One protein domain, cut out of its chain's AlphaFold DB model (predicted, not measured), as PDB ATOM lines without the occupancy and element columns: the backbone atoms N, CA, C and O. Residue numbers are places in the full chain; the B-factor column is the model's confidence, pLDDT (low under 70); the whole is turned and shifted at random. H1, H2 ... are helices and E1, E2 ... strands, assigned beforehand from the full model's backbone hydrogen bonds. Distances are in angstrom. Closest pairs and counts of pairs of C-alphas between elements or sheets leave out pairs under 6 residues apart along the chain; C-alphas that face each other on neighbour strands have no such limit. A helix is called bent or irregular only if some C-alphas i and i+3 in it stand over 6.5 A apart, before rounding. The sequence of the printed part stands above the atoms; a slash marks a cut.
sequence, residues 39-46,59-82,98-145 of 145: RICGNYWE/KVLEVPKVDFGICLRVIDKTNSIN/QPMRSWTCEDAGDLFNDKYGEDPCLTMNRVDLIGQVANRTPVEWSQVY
ATOM      1  N   ARG A  39      43.206  10.485 107.028       83.94
ATOM      2  CA  ARG A  39      41.823  10.880 107.322       83.94
ATOM      3  C   ARG A  39      41.780  12.334 107.762       83.94
ATOM      4  O   ARG A  39      42.789  12.897 108.164       83.94
ATOM      5  N   ILE A  40      40.595  12.917 107.771       87.69
ATOM      6  CA  ILE A  40      40.360  14.306 108.141       87.69
ATOM      7  C   ILE A  40      39.730  14.375 109.527       87.69
ATOM      8  O   ILE A  40      38.749  13.683 109.815       87.69
ATOM      9  N   CYS A  41      40.255  15.253 110.380       91.81
ATOM     10  CA  CYS A  41      39.658  15.551 111.677       91.81
ATOM     11  C   CYS A  41      39.497  17.049 111.898       91.81
ATOM     12  O   CYS A  41      40.371  17.835 111.547       91.81
ATOM     13  N   GLY A  42      38.390  17.454 112.517       94.12
ATOM     14  CA  GLY A  42      38.131  18.862 112.792       94.12
ATOM     15  C   GLY A  42      36.672  19.162 113.101       94.12
ATOM     16  O   GLY A  42      35.960  18.326 113.653       94.12
ATOM     17  N   ASN A  43      36.214  20.356 112.738       94.75
ATOM     18  CA  ASN A  43      34.817  20.750 112.885       94.75
ATOM     19  C   ASN A  43      34.340  21.515 111.655       94.75
ATOM     20  O   ASN A  43      35.136  22.197 111.006       94.75
ATOM     21  N   TYR A  44      33.035  21.458 111.407       93.62
ATOM     22  CA  TYR A  44      32.347  22.342 110.476       93.62
ATOM     23  C   TYR A  44      31.158  23.052 111.134       93.62
ATOM     24  O   TYR A  44      30.674  22.657 112.198       93.62
ATOM     25  N   TRP A  45      30.710  24.133 110.502       93.44
ATOM     26  CA  TRP A  45      29.587  24.966 110.911       93.44
ATOM     27  C   TRP A  45      28.753  25.313 109.690       93.44
ATOM     28  O   TRP A  45      29.290  25.593 108.621       93.44
ATOM     29  N   GLU A  46      27.443  25.366 109.883       92.88
ATOM     30  CA  GLU A  46      26.507  25.846 108.874       92.88
ATOM     31  C   GLU A  46      26.071  27.267 109.215       92.88
ATOM     32  O   GLU A  46      25.620  27.539 110.333       92.88
ATOM     33  N   LYS A  59      37.112  23.808 109.718       92.19
ATOM     34  CA  LYS A  59      38.503  23.879 110.152       92.19
ATOM     35  C   LYS A  59      38.995  22.485 110.491       92.19
ATOM     36  O   LYS A  59      38.488  21.871 111.440       92.19
ATOM     37  N   VAL A  60      39.996  21.995 109.769       90.25
ATOM     38  CA  VAL A  60      40.465  20.615 109.937       90.25
ATOM     39  C   VAL A  60      41.983  20.493 109.826       90.25
ATOM     40  O   VAL A  60      42.685  21.418 109.407       90.25
ATOM     41  N   LEU A  61      42.468  19.305 110.181       91.12
ATOM     42  CA  LEU A  61      43.792  18.800 109.850       91.12
ATOM     43  C   LEU A  61      43.673  17.361 109.335       91.12
ATOM     44  O   LEU A  61      42.762  16.623 109.723       91.12
ATOM     45  N   GLU A  62      44.621  16.962 108.496       88.69
ATOM     46  CA  GLU A  62      44.797  15.568 108.099       88.69
ATOM     47  C   GLU A  62      45.527  14.800 109.217       88.69
ATOM     48  O   GLU A  62      46.446  15.321 109.856       88.69
ATOM     49  N   VAL A  63      45.116  13.557 109.462       87.50
ATOM     50  CA  VAL A  63      45.634  12.660 110.503       87.50
ATOM     51  C   VAL A  63      45.799  11.224 109.969       87.50
ATOM     52  O   VAL A  63      45.150  10.852 108.990       87.50
ATOM     53  N   PRO A  64      46.607  10.358 110.605       83.25
ATOM     54  CA  PRO A  64      46.701   8.942 110.242       83.25
ATOM     55  C   PRO A  64      45.394   8.162 110.493       83.25
ATOM     56  O   PRO A  64      44.693   8.414 111.473       83.25
ATOM     57  N   LYS A  65      45.095   7.132 109.680       75.12
ATOM     58  CA  LYS A  65      43.873   6.291 109.793       75.12
ATOM     59  C   LYS A  65      43.615   5.683 111.171       75.12
ATOM     60  O   LYS A  65      42.461   5.438 111.518       75.12
ATOM     61  N   VAL A  66      44.675   5.372 111.914       67.25
ATOM     62  CA  VAL A  66      44.614   4.562 113.140       67.25
ATOM     63  C   VAL A  66      44.741   5.374 114.430       67.25
ATOM     64  O   VAL A  66      44.798   4.775 115.499       67.25
ATOM     65  N   ASP A  67      44.747   6.709 114.367       72.94
ATOM     66  CA  ASP A  67      44.990   7.531 115.557       72.94
ATOM     67  C   ASP A  67      43.774   8.366 115.989       72.94
ATOM     68  O   ASP A  67      43.578   9.527 115.610       72.94
ATOM     69  N   PHE A  68      42.938   7.757 116.833       78.06
ATOM     70  CA  PHE A  68      41.768   8.423 117.410       78.06
ATOM     71  C   PHE A  68      42.150   9.521 118.417       78.06
ATOM     72  O   PHE A  68      41.417  10.500 118.563       78.06
ATOM     73  N   GLY A  69      43.301   9.393 119.088       88.69
ATOM     74  CA  GLY A  69      43.776  10.368 120.071       88.69
ATOM     75  C   GLY A  69      44.156  11.693 119.418       88.69
ATOM     76  O   GLY A  69      43.727  12.758 119.874       88.69
ATOM     77  N   ILE A  70      44.883  11.629 118.298       90.44
ATOM     78  CA  ILE A  70      45.184  12.810 117.479       90.44
ATOM     79  C   ILE A  70      43.883  13.454 116.994       90.44
ATOM     80  O   ILE A  70      43.709  14.662 117.151       90.44
ATOM     81  N   CYS A  71      42.937  12.664 116.479       91.19
ATOM     82  CA  CYS A  71      41.679  13.187 115.943       91.19
ATOM     83  C   CYS A  71      40.869  13.989 116.974       91.19
ATOM     84  O   CYS A  71      40.427  15.102 116.686       91.19
ATOM     85  N   LEU A  72      40.713  13.463 118.194       93.19
ATOM     86  CA  LEU A  72      40.040  14.180 119.282       93.19
ATOM     87  C   LEU A  72      40.738  15.504 119.600       93.19
ATOM     88  O   LEU A  72      40.085  16.537 119.730       93.19
ATOM     89  N   ARG A  73      42.075  15.496 119.655       94.12
ATOM     90  CA  ARG A  73      42.848  16.707 119.938       94.12
ATOM     91  C   ARG A  73      42.709  17.756 118.838       94.12
ATOM     92  O   ARG A  73      42.680  18.950 119.135       94.12
ATOM     93  N   VAL A  74      42.614  17.324 117.581       94.56
ATOM     94  CA  VAL A  74      42.344  18.214 116.448       94.56
ATOM     95  C   VAL A  74      40.949  18.829 116.569       94.56
ATOM     96  O   VAL A  74      40.831  20.043 116.436       94.56
ATOM     97  N   ILE A  75      39.921  18.039 116.896       95.06
ATOM     98  CA  ILE A  75      38.549  18.536 117.118       95.06
ATOM     99  C   ILE A  75      38.518  19.604 118.217       95.06
ATOM    100  O   ILE A  75      37.848  20.624 118.063       95.06
ATOM    101  N   ASP A  76      39.249  19.403 119.313       94.69
ATOM    102  CA  ASP A  76      39.318  20.395 120.389       94.69
ATOM    103  C   ASP A  76      40.028  21.676 119.940       94.69
ATOM    104  O   ASP A  76      39.582  22.778 120.253       94.69
ATOM    105  N   LYS A  77      41.116  21.551 119.170       93.00
ATOM    106  CA  LYS A  77      41.858  22.700 118.639       93.00
ATOM    107  C   LYS A  77      41.048  23.505 117.625       93.00
ATOM    108  O   LYS A  77      41.191  24.725 117.563       93.00
ATOM    109  N   THR A  78      40.235  22.847 116.809       93.31
ATOM    110  CA  THR A  78      39.451  23.498 115.758       93.31
ATOM    111  C   THR A  78      38.023  23.793 116.209       93.31
ATOM    112  O   THR A  78      37.113  23.772 115.398       93.31
ATOM    113  N   ASN A  79      37.777  24.061 117.493       93.69
ATOM    114  CA  ASN A  79      36.422  24.185 118.048       93.69
ATOM    115  C   ASN A  79      35.753  25.567 117.870       93.69
ATOM    116  O   ASN A  79      34.628  25.753 118.340       93.69
ATOM    117  N   SER A  80      36.403  26.522 117.194       90.12
ATOM    118  CA  SER A  80      35.887  27.881 116.993       90.12
ATOM    119  C   SER A  80      36.210  28.446 115.610       90.12
ATOM    120  O   SER A  80      37.284  28.221 115.044       90.12
ATOM    121  N   ILE A  81      35.288  29.274 115.117       86.75
ATOM    122  CA  ILE A  81      35.427  30.110 113.918       86.75
ATOM    123  C   ILE A  81      35.433  31.612 114.215       86.75
ATOM    124  O   ILE A  81      35.501  32.411 113.287       86.75
ATOM    125  N   ASN A  82      35.371  31.999 115.493       81.19
ATOM    126  CA  ASN A  82      35.365  33.394 115.952       81.19
ATOM    127  C   ASN A  82      34.307  34.285 115.265       81.19
ATOM    128  O   ASN A  82      34.559  35.461 115.025       81.19
ATOM    129  N   GLN A  98      29.710  21.033 114.298       94.62
ATOM    130  CA  GLN A  98      29.568  19.611 114.020       94.62
ATOM    131  C   GLN A  98      30.963  18.974 113.901       94.62
ATOM    132  O   GLN A  98      31.795  19.466 113.133       94.62
ATOM    133  N   PRO A  99      31.274  17.920 114.677       93.69
ATOM    134  CA  PRO A  99      32.603  17.322 114.675       93.69
ATOM    135  C   PRO A  99      32.810  16.396 113.469       93.69
ATOM    136  O   PRO A  99      32.041  15.463 113.249       93.69
ATOM    137  N   MET A 100      33.922  16.579 112.762       91.06
ATOM    138  CA  MET A 100      34.396  15.674 111.713       91.06
ATOM    139  C   MET A 100      35.320  14.648 112.361       91.06
ATOM    140  O   MET A 100      36.505  14.896 112.585       91.06
ATOM    141  N   ARG A 101      34.753  13.509 112.761       88.50
ATOM    142  CA  ARG A 101      35.493  12.432 113.428       88.50
ATOM    143  C   ARG A 101      36.053  11.483 112.384       88.50
ATOM    144  O   ARG A 101      35.429  10.471 112.087       88.50
ATOM    145  N   SER A 102      37.251  11.785 111.887       83.88
ATOM    146  CA  SER A 102      37.994  10.860 111.031       83.88
ATOM    147  C   SER A 102      37.244  10.592 109.709       83.88
ATOM    148  O   SER A 102      37.061   9.448 109.292       83.88
ATOM    149  N   TRP A 103      36.797  11.677 109.080       86.12
ATOM    150  CA  TRP A 103      36.163  11.678 107.763       86.12
ATOM    151  C   TRP A 103      37.175  11.314 106.678       86.12
ATOM    152  O   TRP A 103      38.381  11.512 106.849       86.12
ATOM    153  N   THR A 104      36.700  10.760 105.572       81.75
ATOM    154  CA  THR A 104      37.510  10.607 104.362       81.75
ATOM    155  C   THR A 104      37.594  11.932 103.605       81.75
ATOM    156  O   THR A 104      36.838  12.868 103.881       81.75
ATOM    157  N   CYS A 105      38.539  12.027 102.672       76.00
ATOM    158  CA  CYS A 105      38.692  13.200 101.811       76.00
ATOM    159  C   CYS A 105      37.443  13.409 100.953       76.00
ATOM    160  O   CYS A 105      36.992  14.536 100.775       76.00
ATOM    161  N   GLU A 106      36.833  12.308 100.528       76.00
ATOM    162  CA  GLU A 106      35.587  12.251  99.782       76.00
ATOM    163  C   GLU A 106      34.402  12.756 100.608       76.00
ATOM    164  O   GLU A 106      33.618  13.547 100.095       76.00
ATOM    165  N   ASP A 107      34.298  12.388 101.892       82.50
ATOM    166  CA  ASP A 107      33.231  12.904 102.768       82.50
ATOM    167  C   ASP A 107      33.318  14.434 102.912       82.50
ATOM    168  O   ASP A 107      32.304  15.133 102.931       82.50
ATOM    169  N   ALA A 108      34.539  14.972 103.023       80.00
ATOM    170  CA  ALA A 108      34.751  16.415 103.062       80.00
ATOM    171  C   ALA A 108      34.443  17.063 101.702       80.00
ATOM    172  O   ALA A 108      33.761  18.083 101.662       80.00
ATOM    173  N   GLY A 109      34.886  16.459 100.597       76.88
ATOM    174  CA  GLY A 109      34.585  16.926  99.241       76.88
ATOM    175  C   GLY A 109      33.083  16.962  98.952       76.88
ATOM    176  O   GLY A 109      32.589  17.953  98.419       76.88
ATOM    177  N   ASP A 110      32.337  15.941  99.378       79.88
ATOM    178  CA  ASP A 110      30.877  15.883  99.253       79.88
ATOM    179  C   ASP A 110      30.187  16.994 100.052       79.88
ATOM    180  O   ASP A 110      29.241  17.608  99.559       79.88
ATOM    181  N   LEU A 111      30.682  17.314 101.251       83.19
ATOM    182  CA  LEU A 111      30.152  18.424 102.050       83.19
ATOM    183  C   LEU A 111      30.347  19.783 101.363       83.19
ATOM    184  O   LEU A 111      29.470  20.642 101.453       83.19
ATOM    185  N   PHE A 112      31.483  19.975 100.689       77.94
ATOM    186  CA  PHE A 112      31.832  21.225 100.010       77.94
ATOM    187  C   PHE A 112      31.425  21.261  98.521       77.94
ATOM    188  O   PHE A 112      31.673  22.256  97.839       77.94
ATOM    189  N   ASN A 113      30.749  20.218  98.016       67.38
ATOM    190  CA  ASN A 113      30.431  19.979  96.597       67.38
ATOM    191  C   ASN A 113      31.650  19.983  95.649       67.38
ATOM    192  O   ASN A 113      31.483  20.132  94.438       67.38
ATOM    193  N   ASP A 114      32.862  19.794  96.165       59.66
ATOM    194  CA  ASP A 114      34.107  19.861  95.391       59.66
ATOM    195  C   ASP A 114      34.642  18.461  95.086       59.66
ATOM    196  O   ASP A 114      35.768  18.092  95.417       59.66
ATOM    197  N   LYS A 115      33.762  17.613  94.545       53.59
ATOM    198  CA  LYS A 115      33.932  16.165  94.671       53.59
ATOM    199  C   LYS A 115      35.260  15.653  94.099       53.59
ATOM    200  O   LYS A 115      35.795  14.743  94.706       53.59
ATOM    201  N   TYR A 116      35.815  16.217  93.013       50.09
ATOM    202  CA  TYR A 116      37.109  15.773  92.443       50.09
ATOM    203  C   TYR A 116      37.829  16.837  91.573       50.09
ATOM    204  O   TYR A 116      38.310  16.516  90.485       50.09
ATOM    205  N   GLY A 117      37.888  18.103  92.007       50.72
ATOM    206  CA  GLY A 117      38.676  19.169  91.352       50.72
ATOM    207  C   GLY A 117      39.952  19.536  92.121       50.72
ATOM    208  O   GLY A 117      41.039  19.575  91.545       50.72
ATOM    209  N   GLU A 118      39.827  19.713  93.435       54.72
ATOM    210  CA  GLU A 118      40.928  19.891  94.381       54.72
ATOM    211  C   GLU A 118      40.760  18.857  95.497       54.72
ATOM    212  O   GLU A 118      39.982  19.056  96.423       54.72
ATOM    213  N   ASP A 119      41.443  17.710  95.406       59.50
ATOM    214  CA  ASP A 119      41.409  16.734  96.498       59.50
ATOM    215  C   ASP A 119      41.896  17.440  97.783       59.50
ATOM    216  O   ASP A 119      43.048  17.897  97.857       59.50
ATOM    217  N   PRO A 120      41.016  17.596  98.792       62.97
ATOM    218  CA  PRO A 120      41.281  18.474  99.920       62.97
ATOM    219  C   PRO A 120      42.429  17.922 100.772       62.97
ATOM    220  O   PRO A 120      43.100  18.672 101.477       62.97
ATOM    221  N   CYS A 121      42.729  16.626 100.660       67.06
ATOM    222  CA  CYS A 121      43.863  16.007 101.326       67.06
ATOM    223  C   CYS A 121      45.211  16.293 100.648       67.06
ATOM    224  O   CYS A 121      46.248  16.021 101.242       67.06
ATOM    225  N   LEU A 122      45.245  16.876  99.444       66.88
ATOM    226  CA  LEU A 122      46.514  17.216  98.770       66.88
ATOM    227  C   LEU A 122      47.100  18.524  99.259       66.88
ATOM    228  O   LEU A 122      48.309  18.739  99.203       66.88
ATOM    229  N   THR A 123      46.225  19.407  99.718       71.25
ATOM    230  CA  THR A 123      46.567  20.743 100.198       71.25
ATOM    231  C   THR A 123      46.451  20.841 101.719       71.25
ATOM    232  O   THR A 123      46.753  21.884 102.303       71.25
ATOM    233  N   MET A 124      46.050  19.755 102.386       77.69
ATOM    234  CA  MET A 124      45.863  19.725 103.827       77.69
ATOM    235  C   MET A 124      47.164  19.739 104.618       77.69
ATOM    236  O   MET A 124      48.178  19.129 104.286       77.69
ATOM    237  N   ASN A 125      47.087  20.380 105.781       85.44
ATOM    238  CA  ASN A 125      48.122  20.253 106.786       85.44
ATOM    239  C   ASN A 125      47.961  18.923 107.526       85.44
ATOM    240  O   ASN A 125      47.087  18.781 108.384       85.44
ATOM    241  N   ARG A 126      48.862  17.983 107.244       86.19
ATOM    242  CA  ARG A 126      48.992  16.739 108.007       86.19
ATOM    243  C   ARG A 126      49.602  16.951 109.390       86.19
ATOM    244  O   ARG A 126      50.476  17.811 109.578       86.19
ATOM    245  N   VAL A 127      49.128  16.147 110.341       87.69
ATOM    246  CA  VAL A 127      49.678  15.955 111.683       87.69
ATOM    247  C   VAL A 127      49.877  14.465 111.940       87.69
ATOM    248  O   VAL A 127      48.910  13.715 112.003       87.69
ATOM    249  N   ASP A 128      51.124  14.053 112.153       86.69
ATOM    250  CA  ASP A 128      51.494  12.651 112.390       86.69
ATOM    251  C   ASP A 128      51.591  12.289 113.870       86.69
ATOM    252  O   ASP A 128      51.490  11.121 114.234       86.69
ATOM    253  N   LEU A 129      51.804  13.287 114.730       88.06
ATOM    254  CA  LEU A 129      52.003  13.100 116.164       88.06
ATOM    255  C   LEU A 129      51.111  14.049 116.959       88.06
ATOM    256  O   LEU A 129      51.011  15.236 116.647       88.06
ATOM    257  N   ILE A 130      50.548  13.568 118.071       88.44
ATOM    258  CA  ILE A 130      49.623  14.347 118.913       88.44
ATOM    259  C   ILE A 130      50.200  15.694 119.385       88.44
ATOM    260  O   ILE A 130      49.479  16.688 119.456       88.44
ATOM    261  N   GLY A 131      51.511  15.762 119.643       87.81
ATOM    262  CA  GLY A 131      52.191  16.989 120.070       87.81
ATOM    263  C   GLY A 131      52.257  18.082 118.996       87.81
ATOM    264  O   GLY A 131      52.347  19.262 119.327       87.81
ATOM    265  N   GLN A 132      52.158  17.723 117.713       90.25
ATOM    266  CA  GLN A 132      52.208  18.687 116.609       90.25
ATOM    267  C   GLN A 132      50.901  19.475 116.473       90.25
ATOM    268  O   GLN A 132      50.915  20.591 115.952       90.25
ATOM    269  N   VAL A 133      49.782  18.933 116.974       90.25
ATOM    270  CA  VAL A 133      48.450  19.534 116.827       90.25
ATOM    271  C   VAL A 133      48.453  20.978 117.327       90.25
ATOM    272  O   VAL A 133      48.014  21.871 116.611       90.25
ATOM    273  N   ALA A 134      49.013  21.245 118.512       89.38
ATOM    274  CA  ALA A 134      48.985  22.571 119.136       89.38
ATOM    275  C   ALA A 134      49.564  23.683 118.244       89.38
ATOM    276  O   ALA A 134      48.967  24.755 118.160       89.38
ATOM    277  N   ASN A 135      50.639  23.399 117.507       90.06
ATOM    278  CA  ASN A 135      51.368  24.396 116.718       90.06
ATOM    279  C   ASN A 135      51.043  24.355 115.221       90.06
ATOM    280  O   ASN A 135      51.525  25.194 114.465       90.06
ATOM    281  N   ARG A 136      50.228  23.397 114.767       89.00
ATOM    282  CA  ARG A 136      49.828  23.321 113.361       89.00
ATOM    283  C   ARG A 136      48.727  24.334 113.065       89.00
ATOM    284  O   ARG A 136      47.757  24.427 113.816       89.00
ATOM    285  N   THR A 137      48.845  25.073 111.972       89.88
ATOM    286  CA  THR A 137      47.763  25.944 111.499       89.88
ATOM    287  C   THR A 137      46.674  25.080 110.852       89.88
ATOM    288  O   THR A 137      46.990  24.346 109.914       89.88
ATOM    289  N   PRO A 138      45.417  25.110 111.335       89.25
ATOM    290  CA  PRO A 138      44.315  24.402 110.689       89.25
ATOM    291  C   PRO A 138      44.084  24.921 109.274       89.25
ATOM    292  O   PRO A 138      44.236  26.118 109.030       89.25
ATOM    293  N   VAL A 139      43.684  24.032 108.372       87.44
ATOM    294  CA  VAL A 139      43.171  24.450 107.065       87.44
ATOM    295  C   VAL A 139      41.711  24.846 107.229       87.44
ATOM    296  O   VAL A 139      40.974  24.194 107.973       87.44
ATOM    297  N   GLU A 140      41.320  25.937 106.576       87.25
ATOM    298  CA  GLU A 140      39.954  26.451 106.591       87.25
ATOM    299  C   GLU A 140      39.356  26.351 105.184       87.25
ATOM    300  O   GLU A 140      39.949  26.873 104.242       87.25
ATOM    301  N   TRP A 141      38.174  25.744 105.052       84.50
ATOM    302  CA  TRP A 141      37.378  25.807 103.816       84.50
ATOM    303  C   TRP A 141      36.039  26.443 104.082       84.50
ATOM    304  O   TRP A 141      35.466  26.274 105.159       84.50
ATOM    305  N   SER A 142      35.522  27.139 103.078       85.12
ATOM    306  CA  SER A 142      34.201  27.738 103.123       85.12
ATOM    307  C   SER A 142      33.500  27.604 101.785       85.12
ATOM    308  O   SER A 142      34.112  27.842 100.746       85.12
ATOM    309  N   GLN A 143      32.206  27.319 101.832       84.94
ATOM    310  CA  GLN A 143      31.311  27.347 100.688       84.94
ATOM    311  C   GLN A 143      30.141  28.275 100.993       84.94
ATOM    312  O   GLN A 143      29.626  28.293 102.111       84.94
ATOM    313  N   VAL A 144      29.721  29.030  99.987       86.12
ATOM    314  CA  VAL A 144      28.530  29.880 100.016       86.12
ATOM    315  C   VAL A 144      27.555  29.333  98.970       86.12
ATOM    316  O   VAL A 144      28.003  28.960  97.885       86.12
ATOM    317  N   TYR A 145      26.270  29.223  99.318       81.19
ATOM    318  CA  TYR A 145      25.214  28.654  98.464       81.19
ATOM    319  C   TYR A 145      24.403  29.715  97.724       81.19
ATOM    320  O   TYR A 145      24.265  30.830  98.269       81.19
TER     321      TYR A 145
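Overview. This is residues 39 to 46, 59 to 82 and 98 to 145 of the 145 residues of an uncharacterized protein of Streptomyces bottropensis ATCC 25435 (UniProt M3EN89). A twisted sheet of four strands has helix H1 packed over one face and helix H2 on the other, while the short helix H3 runs alongside H1 and is not on the sheet. The strands lie in the order E3, E1, E2, E4, all antiparallel, and edge strand E4 pairs with E2 near its start, at residues 139 and 140. The printed part has 80 residues, with three named helices and four named strands in the order E1, E2, H1, E3, H2, H3, E4, of the mixed class. It is compact, with a radius of gyration of the C-alphas of 11.7 A, and spans 35 by 27 by 18 A.

Along the chain. Find C-alpha 39 at (41.823, 10.880, 107.322); from there E1 runs 21.5 A through residues 39 to 46 and bends by 60 degrees at residue 42. E2 is residues 59 to 64, 17.0 A long. H1 begins at C-alpha 68, at (41.768, 8.423, 117.410), and runs 14.3 A to residue 77. E3 is residues 98 to 103, 12.1 A, and H2 is residues 105 to 112, 10.7 A. H3, residues 130 to 135, is 10.4 A long and only just irregular: C-alphas 131 and 134 are 6.50 A apart. E4 runs 17.1 A from residue 139 to C-alpha 144 at (28.530, 29.880, 100.016).

Arrangement. Start at E1, an inner strand, antiparallel to E2 at 163 degrees; look for N 41 and O 61, 2.9 A apart, within hydrogen-bond range. On its other side E3 is antiparallel at 160 degrees, with N 44 and O 98 at 2.9 A. E2 and E4 are antiparallel at 131 degrees, with N 60 and O 139 at 3.0 A. H1 is on the sheet, over E1, at a height of 8.1 A; the closest C-alphas of the two are those of Gly 42 and Ile 75, 4.4 A apart. On the local plane H1 stands at 33 degrees to E1, only just slantwise to the strands. H2 is on the opposite face; its closest C-alpha pair with E1 is Cys 105 and Ile 40, 6.6 A. H1 and H3 touch at a shallow tilt of 18 degrees, the same way, closest at the C-alphas of Ile 70 and Ile 130, 4.9 A. H1 and H2 are apart. In H1 and H2 every O i to N i+4 pair is within hydrogen-bond range; in H3 0 of 2 are, beside 2 of 3 O i to N i+3 pairs.

Size, cuts and confidence. The C-alphas farthest apart, those of Gly 131 and Tyr 145, are 36.5 A from each other. Residues 47 to 58 and 83 to 97 are not printed; the gaps are 12.2 A from C-alpha 46 to 59 and 15.1 A from C-alpha 82 to 98. The link from H2 to H3, residues 113 to 129, is long. The mean pLDDT of the printed part is 83.3; look for values under 70 at residue 66 and residues 113 to 122.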